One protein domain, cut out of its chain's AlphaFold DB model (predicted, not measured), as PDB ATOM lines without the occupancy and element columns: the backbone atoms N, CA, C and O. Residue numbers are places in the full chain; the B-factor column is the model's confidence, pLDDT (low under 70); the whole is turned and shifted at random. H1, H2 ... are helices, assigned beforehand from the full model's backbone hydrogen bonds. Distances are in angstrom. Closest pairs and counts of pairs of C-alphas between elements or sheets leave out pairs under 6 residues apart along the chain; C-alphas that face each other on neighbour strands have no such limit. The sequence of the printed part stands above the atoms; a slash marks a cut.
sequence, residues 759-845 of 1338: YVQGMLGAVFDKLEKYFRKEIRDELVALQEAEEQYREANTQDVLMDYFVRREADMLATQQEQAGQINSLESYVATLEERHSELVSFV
ATOM      1  N   TYR A 759     156.617 155.585  57.106       63.87
ATOM      2  CA  TYR A 759     156.364 156.841  57.818       63.87
ATOM      3  C   TYR A 759     156.467 156.683  59.343       63.87
ATOM      4  O   TYR A 759     157.032 157.540  60.020       63.87
ATOM      5  N   VAL A 760     155.954 155.578  59.896       60.29
ATOM      6  CA  VAL A 760     156.007 155.306  61.341       60.29
ATOM      7  C   VAL A 760     157.398 154.827  61.751       60.29
ATOM      8  O   VAL A 760     157.891 155.274  62.781       60.29
ATOM      9  N   GLN A 761     158.079 154.023  60.925       65.38
ATOM     10  CA  GLN A 761     159.491 153.694  61.148       65.38
ATOM     11  C   GLN A 761     160.391 154.936  61.091       65.38
ATOM     12  O   GLN A 761     161.210 155.114  61.985       65.38
ATOM     13  N   GLY A 762     160.210 155.836  60.118       73.57
ATOM     14  CA  GLY A 762     160.964 157.094  60.054       73.57
ATOM     15  C   GLY A 762     160.704 158.015  61.252       73.57
ATOM     16  O   GLY A 762     161.630 158.630  61.777       73.57
ATOM     17  N   MET A 763     159.459 158.066  61.736       73.14
ATOM     18  CA  MET A 763     159.087 158.831  62.931       73.14
ATOM     19  C   MET A 763     159.649 158.221  64.226       73.14
ATOM     20  O   MET A 763     160.125 158.966  65.077       73.14
ATOM     21  N   LEU A 764     159.650 156.890  64.366       60.54
ATOM     22  CA  LEU A 764     160.306 156.190  65.478       60.54
ATOM     23  C   LEU A 764     161.824 156.376  65.432       60.54
ATOM     24  O   LEU A 764     162.417 156.736  66.445       60.54
ATOM     25  N   GLY A 765     162.434 156.220  64.255       70.15
ATOM     26  CA  GLY A 765     163.851 156.489  64.022       70.15
ATOM     27  C   GLY A 765     164.231 157.884  64.504       70.15
ATOM     28  O   GLY A 765     165.099 158.003  65.355       70.15
ATOM     29  N   ALA A 766     163.499 158.922  64.089       70.19
ATOM     30  CA  ALA A 766     163.723 160.304  64.529       70.19
ATOM     31  C   ALA A 766     163.528 160.549  66.045       70.19
ATOM     32  O   ALA A 766     164.049 161.535  66.570       70.19
ATOM     33  N   VAL A 767     162.797 159.683  66.759       66.62
ATOM     34  CA  VAL A 767     162.705 159.708  68.231       66.62
ATOM     35  C   VAL A 767     163.924 159.030  68.861       66.62
ATOM     36  O   VAL A 767     164.545 159.625  69.742       66.62
ATOM     37  N   PHE A 768     164.322 157.848  68.382       65.92
ATOM     38  CA  PHE A 768     165.523 157.151  68.859       65.92
ATOM     39  C   PHE A 768     166.801 157.964  68.609       65.92
ATOM     40  O   PHE A 768     167.578 158.157  69.536       65.92
ATOM     41  N   ASP A 769     166.948 158.561  67.425       69.36
ATOM     42  CA  ASP A 769     168.034 159.484  67.053       69.36
ATOM     43  C   ASP A 769     168.182 160.642  68.061       69.36
ATOM     44  O   ASP A 769     169.278 161.135  68.338       69.36
ATOM     45  N   LYS A 770     167.050 161.102  68.609       72.09
ATOM     46  CA  LYS A 770     166.967 162.228  69.543       72.09
ATOM     47  C   LYS A 770     167.235 161.801  70.988       72.09
ATOM     48  O   LYS A 770     167.865 162.562  71.720       72.09
ATOM     49  N   LEU A 771     166.816 160.593  71.372       64.20
ATOM     50  CA  LEU A 771     167.172 159.957  72.643       64.20
ATOM     51  C   LEU A 771     168.668 159.617  72.693       64.20
ATOM     52  O   LEU A 771     169.334 159.954  73.663       64.20
ATOM     53  N   GLU A 772     169.238 159.054  71.627       68.91
ATOM     54  CA  GLU A 772     170.672 158.752  71.555       68.91
ATOM     55  C   GLU A 772     171.517 160.032  71.669       68.91
ATOM     56  O   GLU A 772     172.484 160.081  72.428       68.91
ATOM     57  N   LYS A 773     171.119 161.114  70.985       74.73
ATOM     58  CA  LYS A 773     171.775 162.430  71.102       74.73
ATOM     59  C   LYS A 773     171.622 163.060  72.491       74.73
ATOM     60  O   LYS A 773     172.500 163.827  72.885       74.73
ATOM     61  N   TYR A 774     170.559 162.731  73.225       74.90
ATOM     62  CA  TYR A 774     170.371 163.121  74.624       74.90
ATOM     63  C   TYR A 774     171.299 162.319  75.552       74.90
ATOM     64  O   TYR A 774     172.110 162.925  76.244       74.90
ATOM     65  N   PHE A 775     171.303 160.983  75.481       70.26
ATOM     66  CA  PHE A 775     172.204 160.140  76.285       70.26
ATOM     67  C   PHE A 775     173.690 160.417  75.993       70.26
ATOM     68  O   PHE A 775     174.483 160.589  76.915       70.26
ATOM     69  N   ARG A 776     174.082 160.593  74.719       73.47
ATOM     70  CA  ARG A 776     175.440 161.035  74.330       73.47
ATOM     71  C   ARG A 776     175.777 162.464  74.776       73.47
ATOM     72  O   ARG A 776     176.928 162.878  74.611       73.47
ATOM     73  N   LYS A 777     174.817 163.262  75.248       81.41
ATOM     74  CA  LYS A 777     175.081 164.540  75.922       81.41
ATOM     75  C   LYS A 777     175.228 164.306  77.423       81.41
ATOM     76  O   LYS A 777     176.269 164.662  77.956       81.41
ATOM     77  N   GLU A 778     174.256 163.646  78.056       77.95
ATOM     78  CA  GLU A 778     174.256 163.413  79.504       77.95
ATOM     79  C   GLU A 778     175.520 162.670  79.965       77.95
ATOM     80  O   GLU A 778     176.196 163.162  80.855       77.95
ATOM     81  N   ILE A 779     175.950 161.608  79.267       74.03
ATOM     82  CA  ILE A 779     177.201 160.877  79.572       74.03
ATOM     83  C   ILE A 779     178.450 161.784  79.511       74.03
ATOM     84  O   ILE A 779     179.416 161.563  80.237       74.03
ATOM     85  N   ARG A 780     178.462 162.817  78.654       80.61
ATOM     86  CA  ARG A 780     179.581 163.777  78.575       80.61
ATOM     87  C   ARG A 780     179.511 164.838  79.664       80.61
ATOM     88  O   ARG A 780     180.549 165.164  80.228       80.61
ATOM     89  N   ASP A 781     178.321 165.356  79.954       82.54
ATOM     90  CA  ASP A 781     178.124 166.289  81.067       82.54
ATOM     91  C   ASP A 781     178.465 165.602  82.411       82.54
ATOM     92  O   ASP A 781     179.089 166.201  83.281       82.54
ATOM     93  N   GLU A 782     178.120 164.318  82.544       82.06
ATOM     94  CA  GLU A 782     178.398 163.461  83.699       82.06
ATOM     95  C   GLU A 782     179.889 163.139  83.855       82.06
ATOM     96  O   GLU A 782     180.411 163.268  84.959       82.06
ATOM     97  N   LEU A 783     180.603 162.815  82.766       81.48
ATOM     98  CA  LEU A 783     182.065 162.653  82.784       81.48
ATOM     99  C   LEU A 783     182.790 163.931  83.232       81.48
ATOM    100  O   LEU A 783     183.731 163.849  84.019       81.48
ATOM    101  N   VAL A 784     182.340 165.105  82.774       88.71
ATOM    102  CA  VAL A 784     182.886 166.396  83.227       88.71
ATOM    103  C   VAL A 784     182.598 166.609  84.714       88.71
ATOM    104  O   VAL A 784     183.515 166.932  85.463       88.71
ATOM    105  N   ALA A 785     181.369 166.356  85.171       86.43
ATOM    106  CA  ALA A 785     181.003 166.508  86.578       86.43
ATOM    107  C   ALA A 785     181.750 165.525  87.508       86.43
ATOM    108  O   ALA A 785     182.111 165.896  88.625       86.43
ATOM    109  N   LEU A 786     182.030 164.298  87.049       86.63
ATOM    110  CA  LEU A 786     182.891 163.335  87.749       86.63
ATOM    111  C   LEU A 786     184.335 163.839  87.843       86.63
ATOM    112  O   LEU A 786     184.932 163.771  88.914       86.63
ATOM    113  N   GLN A 787     184.886 164.376  86.750       89.47
ATOM    114  CA  GLN A 787     186.242 164.929  86.733       89.47
ATOM    115  C   GLN A 787     186.367 166.160  87.652       89.47
ATOM    116  O   GLN A 787     187.325 166.253  88.416       89.47
ATOM    117  N   GLU A 788     185.379 167.061  87.650       90.57
ATOM    118  CA  GLU A 788     185.315 168.200  88.580       90.57
ATOM    119  C   GLU A 788     185.199 167.749  90.047       90.57
ATOM    120  O   GLU A 788     185.808 168.361  90.929       90.57
ATOM    121  N   ALA A 789     184.450 166.677  90.332       87.49
ATOM    122  CA  ALA A 789     184.354 166.098  91.673       87.49
ATOM    123  C   ALA A 789     185.661 165.411  92.109       87.49
ATOM    124  O   ALA A 789     186.033 165.490  93.282       87.49
ATOM    125  N   GLU A 790     186.389 164.777  91.185       86.92
ATOM    126  CA  GLU A 790     187.691 164.170  91.470       86.92
ATOM    127  C   GLU A 790     188.778 165.232  91.708       86.92
ATOM    128  O   GLU A 790     189.582 165.094  92.629       86.92
ATOM    129  N   GLU A 791     188.779 166.335  90.951       90.63
ATOM    130  CA  GLU A 791     189.666 167.477  91.210       90.63
ATOM    131  C   GLU A 791     189.346 168.144  92.557       90.63
ATOM    132  O   GLU A 791     190.258 168.345  93.361       90.63
ATOM    133  N   GLN A 792     188.068 168.369  92.884       88.83
ATOM    134  CA  GLN A 792     187.664 168.858  94.211       88.83
ATOM    135  C   GLN A 792     188.051 167.889  95.341       88.83
ATOM    136  O   GLN A 792     188.445 168.331  96.420       88.83
ATOM    137  N   TYR A 793     187.995 166.574  95.111       88.34
ATOM    138  CA  TYR A 793     188.479 165.574  96.064       88.34
ATOM    139  C   TYR A 793     190.003 165.656  96.261       88.34
ATOM    140  O   TYR A 793     190.462 165.622  97.404       88.34
ATOM    141  N   ARG A 794     190.785 165.837  95.185       86.07
ATOM    142  CA  ARG A 794     192.245 166.045  95.258       86.07
ATOM    143  C   ARG A 794     192.613 167.354  95.973       86.07
ATOM    144  O   ARG A 794     193.589 167.367  96.720       86.07
ATOM    145  N   GLU A 795     191.850 168.435  95.784       88.32
ATOM    146  CA  GLU A 795     192.081 169.720  96.465       88.32
ATOM    147  C   GLU A 795     191.669 169.707  97.947       88.32
ATOM    148  O   GLU A 795     192.396 170.225  98.798       88.32
ATOM    149  N   ALA A 796     190.513 169.120  98.279       89.70
ATOM    150  CA  ALA A 796     189.990 169.087  99.646       89.70
ATOM    151  C   ALA A 796     190.605 167.972 100.510       89.70
ATOM    152  O   ALA A 796     190.689 168.113 101.732       89.70
ATOM    153  N   ASN A 797     191.030 166.866  99.886       85.56
ATOM    154  CA  ASN A 797     191.526 165.644 100.528       85.56
ATOM    155  C   ASN A 797     190.554 165.054 101.578       85.56
ATOM    156  O   ASN A 797     190.956 164.574 102.640       85.56
ATOM    157  N   THR A 798     189.251 165.115 101.287       81.72
ATOM    158  CA  THR A 798     188.168 164.610 102.147       81.72
ATOM    159  C   THR A 798     187.161 163.800 101.338       81.72
ATOM    160  O   THR A 798     186.558 164.314 100.395       81.72
ATOM    161  N   GLN A 799     186.934 162.551 101.752       82.31
ATOM    162  CA  GLN A 799     186.002 161.604 101.124       82.31
ATOM    163  C   GLN A 799     184.547 162.114 101.061       82.31
ATOM    164  O   GLN A 799     183.805 161.739 100.153       82.31
ATOM    165  N   ASP A 800     184.170 163.025 101.965       82.92
ATOM    166  CA  ASP A 800     182.871 163.708 102.001       82.92
ATOM    167  C   ASP A 800     182.494 164.371 100.659       82.92
ATOM    168  O   ASP A 800     181.318 164.407 100.312       82.92
ATOM    169  N   VAL A 801     183.477 164.848  99.876       85.60
ATOM    170  CA  VAL A 801     183.247 165.491  98.563       85.60
ATOM    171  C   VAL A 801     182.700 164.498  97.537       85.60
ATOM    172  O   VAL A 801     181.715 164.788  96.860       85.60
ATOM    173  N   LEU A 802     183.294 163.302  97.453       82.88
ATOM    174  CA  LEU A 802     182.811 162.245  96.561       82.88
ATOM    175  C   LEU A 802     181.445 161.720  97.025       82.88
ATOM    176  O   LEU A 802     180.578 161.455  96.200       82.88
ATOM    177  N   MET A 803     181.220 161.614  98.339       83.21
ATOM    178  CA  MET A 803     179.926 161.178  98.878       83.21
ATOM    179  C   MET A 803     178.799 162.184  98.593       83.21
ATOM    180  O   MET A 803     177.720 161.768  98.180       83.21
ATOM    181  N   ASP A 804     179.036 163.492  98.740       86.32
ATOM    182  CA  ASP A 804     178.058 164.531  98.377       86.32
ATOM    183  C   ASP A 804     177.786 164.549  96.859       86.32
ATOM    184  O   ASP A 804     176.637 164.693  96.443       86.32
ATOM    185  N   TYR A 805     178.801 164.299  96.020       90.93
ATOM    186  CA  TYR A 805     178.604 164.093  94.578       90.93
ATOM    187  C   TYR A 805     177.675 162.899  94.282       90.93
ATOM    188  O   TYR A 805     176.660 163.069  93.602       90.93
ATOM    189  N   PHE A 806     177.971 161.709  94.818       88.45
ATOM    190  CA  PHE A 806     177.172 160.506  94.544       88.45
ATOM    191  C   PHE A 806     175.736 160.612  95.079       88.45
ATOM    192  O   PHE A 806     174.801 160.267  94.359       88.45
ATOM    193  N   VAL A 807     175.534 161.154  96.287       84.20
ATOM    194  CA  VAL A 807     174.190 161.351  96.870       84.20
ATOM    195  C   VAL A 807     173.349 162.330  96.041       84.20
ATOM    196  O   VAL A 807     172.146 162.121  95.865       84.20
ATOM    197  N   ARG A 808     173.961 163.382  95.478       85.61
ATOM    198  CA  ARG A 808     173.268 164.289  94.548       85.61
ATOM    199  C   ARG A 808     172.948 163.604  93.221       85.61
ATOM    200  O   ARG A 808     171.816 163.714  92.760       85.61
ATOM    201  N   ARG A 809     173.892 162.854  92.635       85.81
ATOM    202  CA  ARG A 809     173.660 162.148  91.364       85.81
ATOM    203  C   ARG A 809     172.578 161.073  91.489       85.81
ATOM    204  O   ARG A 809     171.770 160.949  90.575       85.81
ATOM    205  N   GLU A 810     172.492 160.363  92.615       80.67
ATOM    206  CA  GLU A 810     171.388 159.432  92.897       80.67
ATOM    207  C   GLU A 810     170.028 160.156  92.914       80.67
ATOM    208  O   GLU A 810     169.080 159.717  92.259       80.67
ATOM    209  N   ALA A 811     169.939 161.304  93.598       80.03
ATOM    210  CA  ALA A 811     168.720 162.112  93.640       80.03
ATOM    211  C   ALA A 811     168.313 162.653  92.253       80.03
ATOM    212  O   ALA A 811     167.132 162.596  91.897       80.03
ATOM    213  N   ASP A 812     169.276 163.119  91.453       79.84
ATOM    214  CA  ASP A 812     169.034 163.602  90.089       79.84
ATOM    215  C   ASP A 812     168.620 162.460  89.143       79.84
ATOM    216  O   ASP A 812     167.662 162.614  88.382       79.84
ATOM    217  N   MET A 813     169.251 161.280  89.220       72.43
ATOM    218  CA  MET A 813     168.823 160.102  88.450       72.43
ATOM    219  C   MET A 813     167.392 159.676  88.801       72.43
ATOM    220  O   MET A 813     166.601 159.381  87.902       72.43
ATOM    221  N   LEU A 814     167.025 159.682  90.088       75.47
ATOM    222  CA  LEU A 814     165.662 159.376  90.534       75.47
ATOM    223  C   LEU A 814     164.637 160.405  90.026       75.47
ATOM    224  O   LEU A 814     163.508 160.028  89.699       75.47
ATOM    225  N   ALA A 815     165.013 161.682  89.917       78.41
ATOM    226  CA  ALA A 815     164.173 162.712  89.307       78.41
ATOM    227  C   ALA A 815     164.000 162.482  87.792       78.41
ATOM    228  O   ALA A 815     162.867 162.459  87.302       78.41
ATOM    229  N   THR A 816     165.091 162.222  87.065       74.93
ATOM    230  CA  THR A 816     165.066 161.932  85.622       74.93
ATOM    231  C   THR A 816     164.261 160.667  85.305       74.93
ATOM    232  O   THR A 816     163.444 160.681  84.382       74.93
ATOM    233  N   GLN A 817     164.388 159.595  86.099       71.28
ATOM    234  CA  GLN A 817     163.557 158.391  85.951       71.28
ATOM    235  C   GLN A 817     162.062 158.680  86.163       71.28
ATOM    236  O   GLN A 817     161.227 158.156  85.422       71.28
ATOM    237  N   GLN A 818     161.698 159.530  87.132       72.68
ATOM    238  CA  GLN A 818     160.299 159.925  87.335       72.68
ATOM    239  C   GLN A 818     159.749 160.748  86.160       72.68
ATOM    240  O   GLN A 818     158.596 160.537  85.769       72.68
ATOM    241  N   GLU A 819     160.552 161.631  85.555       76.64
ATOM    242  CA  GLU A 819     160.129 162.350  84.348       76.64
ATOM    243  C   GLU A 819     159.977 161.402  83.149       76.64
ATOM    244  O   GLU A 819     158.928 161.403  82.502       76.64
ATOM    245  N   GLN A 820     160.967 160.541  82.886       73.46
ATOM    246  CA  GLN A 820     160.919 159.562  81.793       73.46
ATOM    247  C   GLN A 820     159.713 158.621  81.926       73.46
ATOM    248  O   GLN A 820     158.981 158.418  80.956       73.46
ATOM    249  N   ALA A 821     159.423 158.123  83.134       69.52
ATOM    250  CA  ALA A 821     158.214 157.346  83.400       69.52
ATOM    251  C   ALA A 821     156.934 158.148  83.089       69.52
ATOM    252  O   ALA A 821     155.991 157.603  82.509       69.52
ATOM    253  N   GLY A 822     156.897 159.444  83.410       79.42
ATOM    254  CA  GLY A 822     155.805 160.348  83.033       79.42
ATOM    255  C   GLY A 822     155.636 160.494  81.515       79.42
ATOM    256  O   GLY A 822     154.514 160.405  81.009       79.42
ATOM    257  N   GLN A 823     156.738 160.655  80.777       73.98
ATOM    258  CA  GLN A 823     156.728 160.754  79.313       73.98
ATOM    259  C   GLN A 823     156.276 159.437  78.648       73.98
ATOM    260  O   GLN A 823     155.441 159.466  77.741       73.98
ATOM    261  N   ILE A 824     156.733 158.278  79.141       69.22
ATOM    262  CA  ILE A 824     156.319 156.950  78.651       69.22
ATOM    263  C   ILE A 824     154.817 156.724  78.876       69.22
ATOM    264  O   ILE A 824     154.107 156.386  77.930       69.22
ATOM    265  N   ASN A 825     154.292 157.004  80.077       72.40
ATOM    266  CA  ASN A 825     152.849 156.912  80.356       72.40
ATOM    267  C   ASN A 825     152.018 157.830  79.430       72.40
ATOM    268  O   ASN A 825     150.899 157.483  79.039       72.40
ATOM    269  N   SER A 826     152.555 158.996  79.051       74.31
ATOM    270  CA  SER A 826     151.915 159.904  78.091       74.31
ATOM    271  C   SER A 826     151.872 159.311  76.674       74.31
ATOM    272  O   SER A 826     150.823 159.346  76.022       74.31
ATOM    273  N   LEU A 827     152.971 158.699  76.221       70.15
ATOM    274  CA  LEU A 827     153.053 158.009  74.930       70.15
ATOM    275  C   LEU A 827     152.130 156.784  74.865       70.15
ATOM    276  O   LEU A 827     151.389 156.652  73.891       70.15
ATOM    277  N   GLU A 828     152.092 155.938  75.898       71.75
ATOM    278  CA  GLU A 828     151.159 154.801  75.964       71.75
ATOM    279  C   GLU A 828     149.695 155.262  75.886       71.75
ATOM    280  O   GLU A 828     148.899 154.702  75.128       71.75
ATOM    281  N   SER A 829     149.342 156.335  76.605       74.36
ATOM    282  CA  SER A 829     148.004 156.936  76.543       74.36
ATOM    283  C   SER A 829     147.669 157.467  75.143       74.36
ATOM    284  O   SER A 829     146.524 157.350  74.692       74.36
ATOM    285  N   TYR A 830     148.640 158.050  74.437       73.69
ATOM    286  CA  TYR A 830     148.458 158.541  73.071       73.69
ATOM    287  C   TYR A 830     148.290 157.389  72.066       73.69
ATOM    288  O   TYR A 830     147.370 157.424  71.247       73.69
ATOM    289  N   VAL A 831     149.102 156.330  72.176       70.86
ATOM    290  CA  VAL A 831     148.990 155.116  71.349       70.86
ATOM    291  C   VAL A 831     147.638 154.432  71.559       70.86
ATOM    292  O   VAL A 831     146.951 154.154  70.579       70.86
ATOM    293  N   ALA A 832     147.184 154.260  72.804       71.31
ATOM    294  CA  ALA A 832     145.857 153.706  73.094       71.31
ATOM    295  C   ALA A 832     144.719 154.545  72.469       71.31
ATOM    296  O   ALA A 832     143.758 153.995  71.929       71.31
ATOM    297  N   THR A 833     144.857 155.877  72.469       74.60
ATOM    298  CA  THR A 833     143.896 156.794  71.824       74.60
ATOM    299  C   THR A 833     143.907 156.659  70.292       74.60
ATOM    300  O   THR A 833     142.863 156.793  69.646       74.60
ATOM    301  N   LEU A 834     145.065 156.373  69.684       70.57
ATOM    302  CA  LEU A 834     145.172 156.076  68.252       70.57
ATOM    303  C   LEU A 834     144.585 154.702  67.900       70.57
ATOM    304  O   LEU A 834     143.887 154.601  66.891       70.57
ATOM    305  N   GLU A 835     144.799 153.665  68.716       71.91
ATOM    306  CA  GLU A 835     144.193 152.340  68.513       71.91
ATOM    307  C   GLU A 835     142.660 152.380  68.619       71.91
ATOM    308  O   GLU A 835     141.965 151.747  67.814       71.91
ATOM    309  N   GLU A 836     142.115 153.156  69.563       73.71
ATOM    310  CA  GLU A 836     140.670 153.371  69.693       73.71
ATOM    311  C   GLU A 836     140.107 154.080  68.453       73.71
ATOM    312  O   GLU A 836     139.207 153.550  67.799       73.71
ATOM    313  N   ARG A 837     140.704 155.206  68.034       75.50
ATOM    314  CA  ARG A 837     140.289 155.929  66.817       75.50
ATOM    315  C   ARG A 837     140.449 155.111  65.537       75.50
ATOM    316  O   ARG A 837     139.609 155.206  64.645       75.50
ATOM    317  N   HIS A 838     141.495 154.294  65.427       73.35
ATOM    318  CA  HIS A 838     141.663 153.374  64.303       73.35
ATOM    319  C   HIS A 838     140.564 152.301  64.304       73.35
ATOM    320  O   HIS A 838     139.987 152.009  63.258       73.35
ATOM    321  N   SER A 839     140.201 151.775  65.477       68.97
ATOM    322  CA  SER A 839     139.092 150.827  65.634       68.97
ATOM    323  C   SER A 839     137.741 151.450  65.258       68.97
ATOM    324  O   SER A 839     136.950 150.812  64.559       68.97
ATOM    325  N   GLU A 840     137.487 152.704  65.648       69.93
ATOM    326  CA  GLU A 840     136.312 153.464  65.205       69.93
ATOM    327  C   GLU A 840     136.304 153.655  63.683       69.93
ATOM    328  O   GLU A 840     135.308 153.323  63.035       69.93
ATOM    329  N   LEU A 841     137.414 154.116  63.094       60.70
ATOM    330  CA  LEU A 841     137.537 154.374  61.655       60.70
ATOM    331  C   LEU A 841     137.347 153.098  60.823       60.70
ATOM    332  O   LEU A 841     136.608 153.102  59.839       60.70
ATOM    333  N   VAL A 842     137.952 151.983  61.245       66.48
ATOM    334  CA  VAL A 842     137.755 150.662  60.631       66.48
ATOM    335  C   VAL A 842     136.302 150.212  60.786       66.48
ATOM    336  O   VAL A 842     135.732 149.676  59.833       66.48
ATOM    337  N   SER A 843     135.650 150.467  61.926       69.12
ATOM    338  CA  SER A 843     134.217 150.175  62.074       69.12
ATOM    339  C   SER A 843     133.360 151.007  61.110       69.12
ATOM    340  O   SER A 843     132.452 150.457  60.487       69.12
ATOM    341  N   PHE A 844     133.691 152.287  60.910       62.28
ATOM    342  CA  PHE A 844     132.984 153.206  60.022       62.28
ATOM    343  C   PHE A 844     133.138 152.797  58.551       62.28
ATOM    344  O   PHE A 844     132.140 152.641  57.851       62.28
ATOM    345  N   VAL A 845     134.364 152.508  58.099       61.98
ATOM    346  CA  VAL A 845     134.643 152.014  56.737       61.98
ATOM    347  C   VAL A 845     133.910 150.697  56.454       61.98
ATOM    348  O   VAL A 845     133.343 150.542  55.374       61.98
TER     349      VAL A 845
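What this domain is: This is residues 759 to 845 of the 1338 residues of the protein "USP domain-containing protein" of Cladophialophora carrionii (UniProt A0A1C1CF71). Two long helices, H1 and H2, make a long helical hairpin, shaped like a narrow V: they meet only near the tight link between them and spread apart toward the first and last printed residues. H2 is the longer arm, and most of each helix stands free of the other. The printed part has 87 residues, with the two named helices in the order H1, H2 and no named strand; its class is all helix. It is extended, with a radius of gyration of the C-alphas of 21.1 A, and is a rod spanning 73 by 23 by 7 A.

Where its parts are: H1 holds residues 759 to 796 and is 55.0 A from first to last C-alpha. It begins at C-alpha 759, (156.364, 156.841, 57.818), and ends at C-alpha 796, (189.990, 169.087, 99.646). After a tight link of 3 residues, H2 holds residues 800 to 845, 67.2 A long, and ends at C-alpha 845, (134.643, 152.014, 56.737).

How they stand to each other: H1 and H2 form a helical hairpin and run opposite ways at a shallow tilt of 8 degrees. They touch through residues 789 to 793 of H1 and 801 to 805 of H2 alone; the closest C-alphas are those of Tyr 793 and Val 801, 5.8 A apart. Their centres are 18.2 A apart. Residues 759 to 781, 794 to 800 and 810 to 845 stand free. In H2 every O i to N i+4 pair is within hydrogen-bond range; in H1, 32 of 34 are.

The domain as a whole: The two C-alphas farthest apart, those of Asn 797 and Val 845, are 73.1 A apart, while those of Tyr 759 and Val 845 are 22.3 A apart. The printed part has no cut. Its mean pLDDT is 76.5, and 18 residues are under 70, among them 759 to 761 and 839 to 845.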